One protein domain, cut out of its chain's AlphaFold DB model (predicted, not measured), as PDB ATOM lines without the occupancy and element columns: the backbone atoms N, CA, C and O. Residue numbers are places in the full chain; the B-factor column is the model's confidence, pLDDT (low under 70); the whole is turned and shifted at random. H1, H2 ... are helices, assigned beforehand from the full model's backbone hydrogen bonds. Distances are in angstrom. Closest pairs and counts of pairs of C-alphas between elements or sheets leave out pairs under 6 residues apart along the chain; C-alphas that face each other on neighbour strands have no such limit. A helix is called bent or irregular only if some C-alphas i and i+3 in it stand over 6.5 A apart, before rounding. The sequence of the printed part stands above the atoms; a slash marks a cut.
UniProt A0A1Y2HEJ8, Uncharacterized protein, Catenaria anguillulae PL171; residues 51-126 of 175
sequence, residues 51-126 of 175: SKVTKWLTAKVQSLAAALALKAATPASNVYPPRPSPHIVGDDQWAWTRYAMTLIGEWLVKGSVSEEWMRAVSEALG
ATOM      1  N   SER A  51     -41.866  -5.367  -3.653       91.19
ATOM      2  CA  SER A  51     -42.742  -4.706  -2.680       91.19
ATOM      3  C   SER A  51     -41.941  -4.187  -1.487       91.19
ATOM      4  O   SER A  51     -42.075  -3.021  -1.106       91.19
ATOM      5  N   LYS A  52     -41.033  -5.012  -0.945       93.38
ATOM      6  CA  LYS A  52     -40.148  -4.601   0.157       93.38
ATOM      7  C   LYS A  52     -39.209  -3.469  -0.257       93.38
ATOM      8  O   LYS A  52     -39.147  -2.461   0.444       93.38
ATOM      9  N   VAL A  53     -38.568  -3.596  -1.421       91.94
ATOM     10  CA  VAL A  53     -37.672  -2.568  -1.973       91.94
ATOM     11  C   VAL A  53     -38.419  -1.250  -2.164       91.94
ATOM     12  O   VAL A  53     -37.952  -0.216  -1.693       91.94
ATOM     13  N   THR A  54     -39.610  -1.280  -2.770       90.88
ATOM     14  CA  THR A  54     -40.431  -0.074  -2.973       90.88
ATOM     15  C   THR A  54     -40.802   0.557  -1.633       90.88
ATOM     16  O   THR A  54     -40.585   1.749  -1.440       90.88
ATOM     17  N   LYS A  55     -41.284  -0.229  -0.660       93.50
ATOM     18  CA  LYS A  55     -41.639   0.274   0.678       93.50
ATOM     19  C   LYS A  55     -40.443   0.907   1.392       93.50
ATOM     20  O   LYS A  55     -40.583   1.963   2.011       93.50
ATOM     21  N   TRP A  56     -39.276   0.273   1.314       94.62
ATOM     22  CA  TRP A  56     -38.049   0.787   1.912       94.62
ATOM     23  C   TRP A  56     -37.590   2.088   1.239       94.62
ATOM     24  O   TRP A  56     -37.313   3.063   1.939       94.62
ATOM     25  N   LEU A  57     -37.581   2.143  -0.097       93.38
ATOM     26  CA  LEU A  57     -37.234   3.350  -0.852       93.38
ATOM     27  C   LEU A  57     -38.200   4.501  -0.557       93.38
ATOM     28  O   LEU A  57     -37.747   5.613  -0.298       93.38
ATOM     29  N   THR A  58     -39.507   4.238  -0.502       93.88
ATOM     30  CA  THR A  58     -40.525   5.228  -0.119       93.88
ATOM     31  C   THR A  58     -40.224   5.836   1.251       93.88
ATOM     32  O   THR A  58     -40.205   7.060   1.392       93.88
ATOM     33  N   ALA A  59     -39.906   5.004   2.249       94.44
ATOM     34  CA  ALA A  59     -39.547   5.483   3.584       94.44
ATOM     35  C   ALA A  59     -38.254   6.321   3.578       94.44
ATOM     36  O   ALA A  59     -38.168   7.338   4.272       94.44
ATOM     37  N   LYS A  60     -37.253   5.937   2.774       94.31
ATOM     38  CA  LYS A  60     -36.010   6.711   2.614       94.31
ATOM     39  C   LYS A  60     -36.249   8.058   1.938       94.31
ATOM     40  O   LYS A  60     -35.720   9.056   2.421       94.31
ATOM     41  N   VAL A  61     -37.075   8.104   0.894       92.44
ATOM     42  CA  VAL A  61     -37.469   9.347   0.213       92.44
ATOM     43  C   VAL A  61     -38.169  10.292   1.183       92.44
ATOM     44  O   VAL A  61     -37.768  11.448   1.289       92.44
ATOM     45  N   GLN A  62     -39.163   9.812   1.934       92.75
ATOM     46  CA  GLN A  62     -39.889  10.637   2.906       92.75
ATOM     47  C   GLN A  62     -38.969  11.166   4.015       92.75
ATOM     48  O   GLN A  62     -39.001  12.355   4.332       92.75
ATOM     49  N   SER A  63     -38.115  10.303   4.575       92.38
ATOM     50  CA  SER A  63     -37.158  10.690   5.616       92.38
ATOM     51  C   SER A  63     -36.163  11.743   5.116       92.38
ATOM     52  O   SER A  63     -35.913  12.734   5.806       92.38
ATOM     53  N   LEU A  64     -35.641  11.571   3.899       90.38
ATOM     54  CA  LEU A  64     -34.720  12.521   3.287       90.38
ATOM     55  C   LEU A  64     -35.414  13.849   2.959       90.38
ATOM     56  O   LEU A  64     -34.864  14.905   3.265       90.38
ATOM     57  N   ALA A  65     -36.626  13.816   2.403       87.81
ATOM     58  CA  ALA A  65     -37.404  15.015   2.099       87.81
ATOM     59  C   ALA A  65     -37.675  15.851   3.360       87.81
ATOM     60  O   ALA A  65     -37.454  17.062   3.353       87.81
ATOM     61  N   ALA A  66     -38.065  15.206   4.465       86.75
ATOM     62  CA  ALA A  66     -38.274  15.870   5.750       86.75
ATOM     63  C   ALA A  66     -36.978  16.495   6.296       86.75
ATOM     64  O   ALA A  66     -36.976  17.645   6.742       86.75
ATOM     65  N   ALA A  67     -35.856  15.770   6.217       86.31
ATOM     66  CA  ALA A  67     -34.558  16.281   6.649       86.31
ATOM     67  C   ALA A  67     -34.094  17.485   5.810       86.31
ATOM     68  O   ALA A  67     -33.557  18.449   6.358       86.31
ATOM     69  N   LEU A  68     -34.315  17.453   4.492       83.12
ATOM     70  CA  LEU A  68     -33.976  18.552   3.585       83.12
ATOM     71  C   LEU A  68     -34.841  19.790   3.852       83.12
ATOM     72  O   LEU A  68     -34.298  20.890   3.969       83.12
ATOM     73  N   ALA A  69     -36.151  19.611   4.038       80.69
ATOM     74  CA  ALA A  69     -37.066  20.694   4.388       80.69
ATOM     75  C   ALA A  69     -36.676  21.364   5.720       80.69
ATOM     76  O   ALA A  69     -36.595  22.592   5.801       80.69
ATOM     77  N   LEU A  70     -36.337  20.568   6.742       81.19
ATOM     78  CA  LEU A  70     -35.888  21.077   8.041       81.19
ATOM     79  C   LEU A  70     -34.579  21.875   7.926       81.19
ATOM     80  O   LEU A  70     -34.457  22.975   8.469       81.19
ATOM     81  N   LYS A  71     -33.595  21.356   7.182       76.69
ATOM     82  CA  LYS A  71     -32.317  22.056   6.966       76.69
ATOM     83  C   LYS A  71     -32.488  23.347   6.164       76.69
ATOM     84  O   LYS A  71     -31.775  24.318   6.424       76.69
ATOM     85  N   ALA A  72     -33.440  23.392   5.235       72.00
ATOM     86  CA  ALA A  72     -33.763  24.595   4.476       72.00
ATOM     87  C   ALA A  72     -34.487  25.663   5.316       72.00
ATOM     88  O   ALA A  72     -34.275  26.858   5.104       72.00
ATOM     89  N   ALA A  73     -35.274  25.269   6.316       69.12
ATOM     90  CA  ALA A  73     -35.871  26.210   7.265       69.12
ATOM     91  C   ALA A  73     -34.830  26.892   8.178       69.12
ATOM     92  O   ALA A  73     -35.137  27.883   8.835       69.12
ATOM     93  N   THR A  74     -33.584  26.400   8.200       64.75
ATOM     94  CA  THR A  74     -32.516  26.952   9.039       64.75
ATOM     95  C   THR A  74     -31.662  27.953   8.230       64.75
ATOM     96  O   THR A  74     -31.019  27.552   7.255       64.75
ATOM     97  N   PRO A  75     -31.615  29.249   8.598       54.34
ATOM     98  CA  PRO A  75     -30.966  30.300   7.797       54.34
ATOM     99  C   PRO A  75     -29.425  30.258   7.777       54.34
ATOM    100  O   PRO A  75     -28.807  31.022   7.045       54.34
ATOM    101  N   ALA A  76     -28.787  29.362   8.534       52.41
ATOM    102  CA  ALA A  76     -27.330  29.325   8.706       52.41
ATOM    103  C   ALA A  76     -26.590  28.313   7.806       52.41
ATOM    104  O   ALA A  76     -25.433  27.992   8.069       52.41
ATOM    105  N   SER A  77     -27.237  27.744   6.787       50.88
ATOM    106  CA  SER A  77     -26.741  26.514   6.164       50.88
ATOM    107  C   SER A  77     -26.529  26.657   4.645       50.88
ATOM    108  O   SER A  77     -27.459  26.583   3.842       50.88
ATOM    109  N   ASN A  78     -25.263  26.843   4.243       51.25
ATOM    110  CA  ASN A  78     -24.757  26.549   2.891       51.25
ATOM    111  C   ASN A  78     -24.659  25.023   2.718       51.25
ATOM    112  O   ASN A  78     -23.579  24.465   2.524       51.25
ATOM    113  N   VAL A  79     -25.772  24.320   2.920       52.03
ATOM    114  CA  VAL A  79     -25.779  22.859   2.986       52.03
ATOM    115  C   VAL A  79     -25.968  22.277   1.597       52.03
ATOM    116  O   VAL A  79     -26.927  22.595   0.899       52.03
ATOM    117  N   TYR A  80     -25.041  21.395   1.233       48.12
ATOM    118  CA  TYR A  80     -25.215  20.473   0.128       48.12
ATOM    119  C   TYR A  80     -26.248  19.392   0.502       48.12
ATOM    120  O   TYR A  80     -26.196  18.860   1.619       48.12
ATOM    121  N   PRO A  81     -27.144  19.017  -0.418       55.09
ATOM    122  CA  PRO A  81     -27.209  19.496  -1.797       55.09
ATOM    123  C   PRO A  81     -28.057  20.785  -1.911       55.09
ATOM    124  O   PRO A  81     -28.888  21.047  -1.036       55.09
ATOM    125  N   PRO A  82     -27.808  21.636  -2.933       61.44
ATOM    126  CA  PRO A  82     -28.389  22.979  -3.036       61.44
ATOM    127  C   PRO A  82     -29.915  22.942  -2.943       61.44
ATOM    128  O   PRO A  82     -30.548  21.977  -3.365       61.44
ATOM    129  N   ARG A  83     -30.530  23.983  -2.377       61.25
ATOM    130  CA  ARG A  83     -31.994  24.046  -2.270       61.25
ATOM    131  C   ARG A  83     -32.631  23.901  -3.666       61.25
ATOM    132  O   ARG A  83     -32.058  24.416  -4.631       61.25
ATOM    133  N   PRO A  84     -33.815  23.267  -3.785       61.12
ATOM    134  CA  PRO A  84     -34.615  23.379  -4.991       61.12
ATOM    135  C   PRO A  84     -34.795  24.861  -5.316       61.12
ATOM    136  O   PRO A  84     -34.899  25.687  -4.403       61.12
ATOM    137  N   SER A  85     -34.790  25.196  -6.609       56.62
ATOM    138  CA  SER A  85     -34.889  26.586  -7.061       56.62
ATOM    139  C   SER A  85     -36.047  27.294  -6.340       56.62
ATOM    140  O   SER A  85     -37.142  26.729  -6.275       56.62
ATOM    141  N   PRO A  86     -35.847  28.500  -5.779       53.53
ATOM    142  CA  PRO A  86     -36.849  29.174  -4.950       53.53
ATOM    143  C   PRO A  86     -38.180  29.419  -5.676       53.53
ATOM    144  O   PRO A  86     -39.220  29.483  -5.030       53.53
ATOM    145  N   HIS A  87     -38.171  29.470  -7.011       51.66
ATOM    146  CA  HIS A  87     -39.374  29.565  -7.849       51.66
ATOM    147  C   HIS A  87     -40.238  28.292  -7.847       51.66
ATOM    148  O   HIS A  87     -41.402  28.346  -8.217       51.66
ATOM    149  N   ILE A  88     -39.671  27.151  -7.450       54.72
ATOM    150  CA  ILE A  88     -40.357  25.859  -7.360       54.72
ATOM    151  C   ILE A  88     -40.998  25.723  -5.972       54.72
ATOM    152  O   ILE A  88     -42.127  25.280  -5.859       54.72
ATOM    153  N   VAL A  89     -40.322  26.167  -4.909       54.41
ATOM    154  CA  VAL A  89     -40.714  25.888  -3.511       54.41
ATOM    155  C   VAL A  89     -41.944  26.678  -3.032       54.41
ATOM    156  O   VAL A  89     -42.591  26.246  -2.083       54.41
ATOM    157  N   GLY A  90     -42.278  27.812  -3.660       50.09
ATOM    158  CA  GLY A  90     -43.363  28.697  -3.205       50.09
ATOM    159  C   GLY A  90     -44.761  28.068  -3.231       50.09
ATOM    160  O   GLY A  90     -45.532  28.310  -2.309       50.09
ATOM    161  N   ASP A  91     -45.035  27.214  -4.226       56.25
ATOM    162  CA  ASP A  91     -46.353  26.592  -4.454       56.25
ATOM    163  C   ASP A  91     -46.293  25.059  -4.650       56.25
ATOM    164  O   ASP A  91     -47.325  24.386  -4.696       56.25
ATOM    165  N   ASP A  92     -45.099  24.464  -4.763       71.12
ATOM    166  CA  ASP A  92     -44.930  23.026  -4.994       71.12
ATOM    167  C   ASP A  92     -44.741  22.250  -3.686       71.12
ATOM    168  O   ASP A  92     -43.624  22.061  -3.191       71.12
ATOM    169  N   GLN A  93     -45.844  21.711  -3.165       73.00
ATOM    170  CA  GLN A  93     -45.833  20.817  -2.001       73.00
ATOM    171  C   GLN A  93     -44.926  19.578  -2.176       73.00
ATOM    172  O   GLN A  93     -44.533  18.958  -1.188       73.00
ATOM    173  N   TRP A  94     -44.559  19.215  -3.412       81.75
ATOM    174  CA  TRP A  94     -43.747  18.039  -3.719       81.75
ATOM    175  C   TRP A  94     -42.273  18.348  -3.990       81.75
ATOM    176  O   TRP A  94     -41.508  17.414  -4.246       81.75
ATOM    177  N   ALA A  95     -41.838  19.611  -3.913       81.25
ATOM    178  CA  ALA A  95     -40.486  20.027  -4.301       81.25
ATOM    179  C   ALA A  95     -39.393  19.227  -3.575       81.25
ATOM    180  O   ALA A  95     -38.477  18.687  -4.201       81.25
ATOM    181  N   TRP A  96     -39.518  19.087  -2.253       82.44
ATOM    182  CA  TRP A  96     -38.567  18.341  -1.426       82.44
ATOM    183  C   TRP A  96     -38.614  16.838  -1.671       82.44
ATOM    184  O   TRP A  96     -37.573  16.184  -1.667       82.44
ATOM    185  N   THR A  97     -39.802  16.295  -1.931       87.75
ATOM    186  CA  THR A  97     -39.988  14.872  -2.226       87.75
ATOM    187  C   THR A  97     -39.375  14.509  -3.577       87.75
ATOM    188  O   THR A  97     -38.599  13.560  -3.655       87.75
ATOM    189  N   ARG A  98     -39.615  15.310  -4.625       83.69
ATOM    190  CA  ARG A  98     -38.992  15.130  -5.950       83.69
ATOM    191  C   ARG A  98     -37.476  15.275  -5.898       83.69
ATOM    192  O   ARG A  98     -36.750  14.520  -6.548       83.69
ATOM    193  N   TYR A  99     -36.993  16.208  -5.085       82.69
ATOM    194  CA  TYR A  99     -35.565  16.386  -4.892       82.69
ATOM    195  C   TYR A  99     -34.921  15.196  -4.170       82.69
ATOM    196  O   TYR A  99     -33.921  14.657  -4.639       82.69
ATOM    197  N   ALA A 100     -35.541  14.710  -3.092       87.50
ATOM    198  CA  ALA A 100     -35.106  13.507  -2.390       87.50
ATOM    199  C   ALA A 100     -35.105  12.265  -3.298       87.50
ATOM    200  O   ALA A 100     -34.167  11.472  -3.246       87.50
ATOM    201  N   MET A 101     -36.118  12.115  -4.160       87.56
ATOM    202  CA  MET A 101     -36.167  11.044  -5.162       87.56
ATOM    203  C   MET A 101     -35.003  11.121  -6.151       87.56
ATOM    204  O   MET A 101     -34.409  10.093  -6.459       87.56
ATOM    205  N   THR A 102     -34.659  12.323  -6.619       83.62
ATOM    206  CA  THR A 102     -33.525  12.528  -7.536       83.62
ATOM    207  C   THR A 102     -32.220  12.097  -6.877       83.62
ATOM    208  O   THR A 102     -31.492  11.287  -7.440       83.62
ATOM    209  N   LEU A 103     -31.976  12.557  -5.644       85.50
ATOM    210  CA  LEU A 103     -30.774  12.207  -4.889       85.50
ATOM    211  C   LEU A 103     -30.676  10.704  -4.655       85.50
ATOM    212  O   LEU A 103     -29.635  10.129  -4.922       85.50
ATOM    213  N   ILE A 104     -31.747  10.050  -4.198       87.44
ATOM    214  CA  ILE A 104     -31.745   8.594  -3.993       87.44
ATOM    215  C   ILE A 104     -31.498   7.851  -5.309       87.44
ATOM    216  O   ILE A 104     -30.752   6.876  -5.312       87.44
ATOM    217  N   GLY A 105     -32.056   8.336  -6.421       83.56
ATOM    218  CA  GLY A 105     -31.821   7.780  -7.752       83.56
ATOM    219  C   GLY A 105     -30.347   7.773  -8.170       83.56
ATOM    220  O   GLY A 105     -29.929   6.834  -8.839       83.56
ATOM    221  N   GLU A 106     -29.541   8.747  -7.736       83.00
ATOM    222  CA  GLU A 106     -28.092   8.777  -8.010       83.00
ATOM    223  C   GLU A 106     -27.316   7.647  -7.313       83.00
ATOM    224  O   GLU A 106     -26.265   7.238  -7.803       83.00
ATOM    225  N   TRP A 107     -27.827   7.126  -6.192       84.31
ATOM    226  CA  TRP A 107     -27.214   6.014  -5.449       84.31
ATOM    227  C   TRP A 107     -27.658   4.636  -5.947       84.31
ATOM    228  O   TRP A 107     -27.094   3.623  -5.531       84.31
ATOM    229  N   LEU A 108     -28.679   4.575  -6.803       84.06
ATOM    230  CA  LEU A 108     -29.139   3.327  -7.400       84.06
ATOM    231  C   LEU A 108     -28.320   3.004  -8.655       84.06
ATOM    232  O   LEU A 108     -27.896   3.888  -9.399       84.06
ATOM    233  N   VAL A 109     -28.117   1.710  -8.911       78.12
ATOM    234  CA  VAL A 109     -27.485   1.249 -10.153       78.12
ATOM    235  C   VAL A 109     -28.333   1.712 -11.328       78.12
ATOM    236  O   VAL A 109     -29.522   1.408 -11.374       78.12
ATOM    237  N   LYS A 110     -27.722   2.411 -12.287       74.12
ATOM    238  CA  LYS A 110     -28.422   2.869 -13.490       74.12
ATOM    239  C   LYS A 110     -28.962   1.673 -14.272       74.12
ATOM    240  O   LYS A 110     -28.199   0.799 -14.678       74.12
ATOM    241  N   GLY A 111     -30.267   1.657 -14.516       71.50
ATOM    242  CA  GLY A 111     -30.906   0.650 -15.352       71.50
ATOM    243  C   GLY A 111     -32.428   0.651 -15.246       71.50
ATOM    244  O   GLY A 111     -33.023   1.338 -14.412       71.50
ATOM    245  N   SER A 112     -33.062  -0.180 -16.071       66.69
ATOM    246  CA  SER A 112     -34.525  -0.299 -16.144       66.69
ATOM    247  C   SER A 112     -35.165  -0.678 -14.804       66.69
ATOM    248  O   SER A 112     -36.240  -0.186 -14.469       66.69
ATOM    249  N   VAL A 113     -34.479  -1.494 -13.997       76.25
ATOM    250  CA  VAL A 113     -34.967  -1.935 -12.682       76.25
ATOM    251  C   VAL A 113     -35.022  -0.774 -11.681       76.25
ATOM    252  O   VAL A 113     -36.018  -0.613 -10.978       76.25
ATOM    253  N   SER A 114     -33.995   0.085 -11.645       79.56
ATOM    254  CA  SER A 114     -33.999   1.264 -10.767       79.56
ATOM    255  C   SER A 114     -35.070   2.278 -11.170       79.56
ATOM    256  O   SER A 114     -35.713   2.868 -10.305       79.56
ATOM    257  N   GLU A 115     -35.308   2.446 -12.474       83.31
ATOM    258  CA  GLU A 115     -36.363   3.329 -12.985       83.31
ATOM    259  C   GLU A 115     -37.751   2.828 -12.609       83.31
ATOM    260  O   GLU A 115     -38.608   3.607 -12.196       83.31
ATOM    261  N   GLU A 116     -37.972   1.519 -12.729       86.62
ATOM    262  CA  GLU A 116     -39.227   0.885 -12.350       86.62
ATOM    263  C   GLU A 116     -39.513   1.058 -10.855       86.62
ATOM    264  O   GLU A 116     -40.636   1.402 -10.483       86.62
ATOM    265  N   TRP A 117     -38.506   0.876  -9.995       86.50
ATOM    266  CA  TRP A 117     -38.660   1.108  -8.560       86.50
ATOM    267  C   TRP A 117     -38.934   2.574  -8.243       86.50
ATOM    268  O   TRP A 117     -39.860   2.860  -7.488       86.50
ATOM    269  N   MET A 118     -38.210   3.515  -8.851       88.12
ATOM    270  CA  MET A 118     -38.458   4.943  -8.627       88.12
ATOM    271  C   MET A 118     -39.830   5.391  -9.149       88.12
ATOM    272  O   MET A 118     -40.475   6.229  -8.518       88.12
ATOM    273  N   ARG A 119     -40.326   4.790 -10.239       87.62
ATOM    274  CA  ARG A 119     -41.699   4.989 -10.725       87.62
ATOM    275  C   ARG A 119     -42.725   4.485  -9.710       87.62
ATOM    276  O   ARG A 119     -43.644   5.227  -9.377       87.62
ATOM    277  N   ALA A 120     -42.535   3.275  -9.179       88.56
ATOM    278  CA  ALA A 120     -43.411   2.704  -8.155       88.56
ATOM    279  C   ALA A 120     -43.412   3.537  -6.858       88.56
ATOM    280  O   ALA A 120     -44.456   3.709  -6.235       88.56
ATOM    281  N   VAL A 121     -42.267   4.108  -6.474       89.00
ATOM    282  CA  VAL A 121     -42.169   5.043  -5.340       89.00
ATOM    283  C   VAL A 121     -42.944   6.335  -5.618       89.00
ATOM    284  O   VAL A 121     -43.669   6.801  -4.742       89.00
ATOM    285  N   SER A 122     -42.832   6.895  -6.828       88.88
ATOM    286  CA  SER A 122     -43.593   8.084  -7.245       88.88
ATOM    287  C   SER A 122     -45.099   7.860  -7.120       88.88
ATOM    288  O   SER A 122     -45.801   8.683  -6.535       88.88
ATOM    289  N   GLU A 123     -45.575   6.723  -7.632       89.56
ATOM    290  CA  GLU A 123     -46.980   6.316  -7.588       89.56
ATOM    291  C   GLU A 123     -47.460   6.117  -6.146       89.56
ATOM    292  O   GLU A 123     -48.474   6.687  -5.750       89.56
ATOM    293  N   ALA A 124     -46.687   5.397  -5.327       87.88
ATOM    294  CA  ALA A 124     -47.014   5.158  -3.922       87.88
ATOM    295  C   ALA A 124     -47.078   6.451  -3.088       87.88
ATOM    296  O   ALA A 124     -47.818   6.515  -2.108       87.88
ATOM    297  N   LEU A 125     -46.301   7.471  -3.458       87.19
ATOM    298  CA  LEU A 125     -46.299   8.778  -2.799       87.19
ATOM    299  C   LEU A 125     -47.320   9.763  -3.387       87.19
ATOM    300  O   LEU A 125     -47.481  10.846  -2.830       87.19
ATOM    301  N   GLY A 126     -47.981   9.428  -4.502       84.31
ATOM    302  CA  GLY A 126     -48.831  10.366  -5.243       84.31
ATOM    303  C   GLY A 126     -48.059  11.563  -5.814       84.31
ATOM    304  O   GLY A 126     -48.642  12.613  -6.081       84.31
TER     305      GLY A 126
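What this domain is: This is residues 51 to 126 of the 175 residues of an uncharacterized protein of Catenaria anguillulae PL171 (UniProt A0A1Y2HEJ8). One long helix, H1, makes the long axis, and two shorter helices, H3 and H4, pack across one side of it, H4 on its first part and H3 farther along. Beyond the other end of H1, residues 73 to 78 stick out as part of a long loop that folds back to the short H2, near the beginning of H3. The printed part has 76 residues with four named helices, H1, H2, H3 and H4 in that order, and no named strand; the class is all helix. The whole is compact, with a radius of gyration of the C-alphas of 13.0 A, and elongated, spanning 38 by 23 by 19 A.

Where its parts are: H1 is residues 51 to 72, 31.5 A from first to last C-alpha, and begins with C-alpha 51 at (-42.742, -4.706, -2.680). After residues 73 to 85 comes H2, residues 86 to 89. H3 is residues 95 to 107, 19.3 A long, with C-alpha 95 at (-40.486, 20.027, -4.301). H4 is residues 112 to 125, 20.0 A long, and ends with C-alpha 125 at (-46.299, 8.778, -2.799). No helix is bent or irregular.

How they stand to each other: H1 touches H4 with residues 53 to 58 alone; the closest C-alphas, those of Thr 58 and Val 121, are 5.5 A apart. These two run the same way at a steep tilt of 66 degrees. H1 touches H3 with residues 61 to 69 alone; the closest C-alphas, those of Ala 65 and Trp 96, are 5.0 A apart. They run opposite ways at a steep tilt of 58 degrees. H3 and H4 form a helical hairpin, at a shallow tilt of 24 degrees, opposite ways. They only just touch, with 3 pairs of C-alphas within 8 A, H3 with residues 101 to 105 alone and H4 with residues 114 to 118 alone; the closest C-alphas are those of Gly 105 and Met 118, 7.3 A apart. H2 is close to H3 but not clearly touching, the C-alphas of Val 89 and Ala 95 being the closest at 5.9 A, and it is apart from H1 and H4. In H1 and H4 every O i to N i+4 pair is within hydrogen-bond range, in H3 8 of 9 are, and H2 is too short for such a pair.

The domain as a whole: The two C-alphas farthest apart, those of Ala 76 and Ser 112, are 39.3 A from each other. The printed part has no cut. The link from H1 to H2, 13 residues, is long; those from H2 to H3 and from H3 to H4 are tight. Residues 73 to 78 stand free. The mean pLDDT of the printed part is 77.9; residues 73 to 91 and residue 112 are under 70.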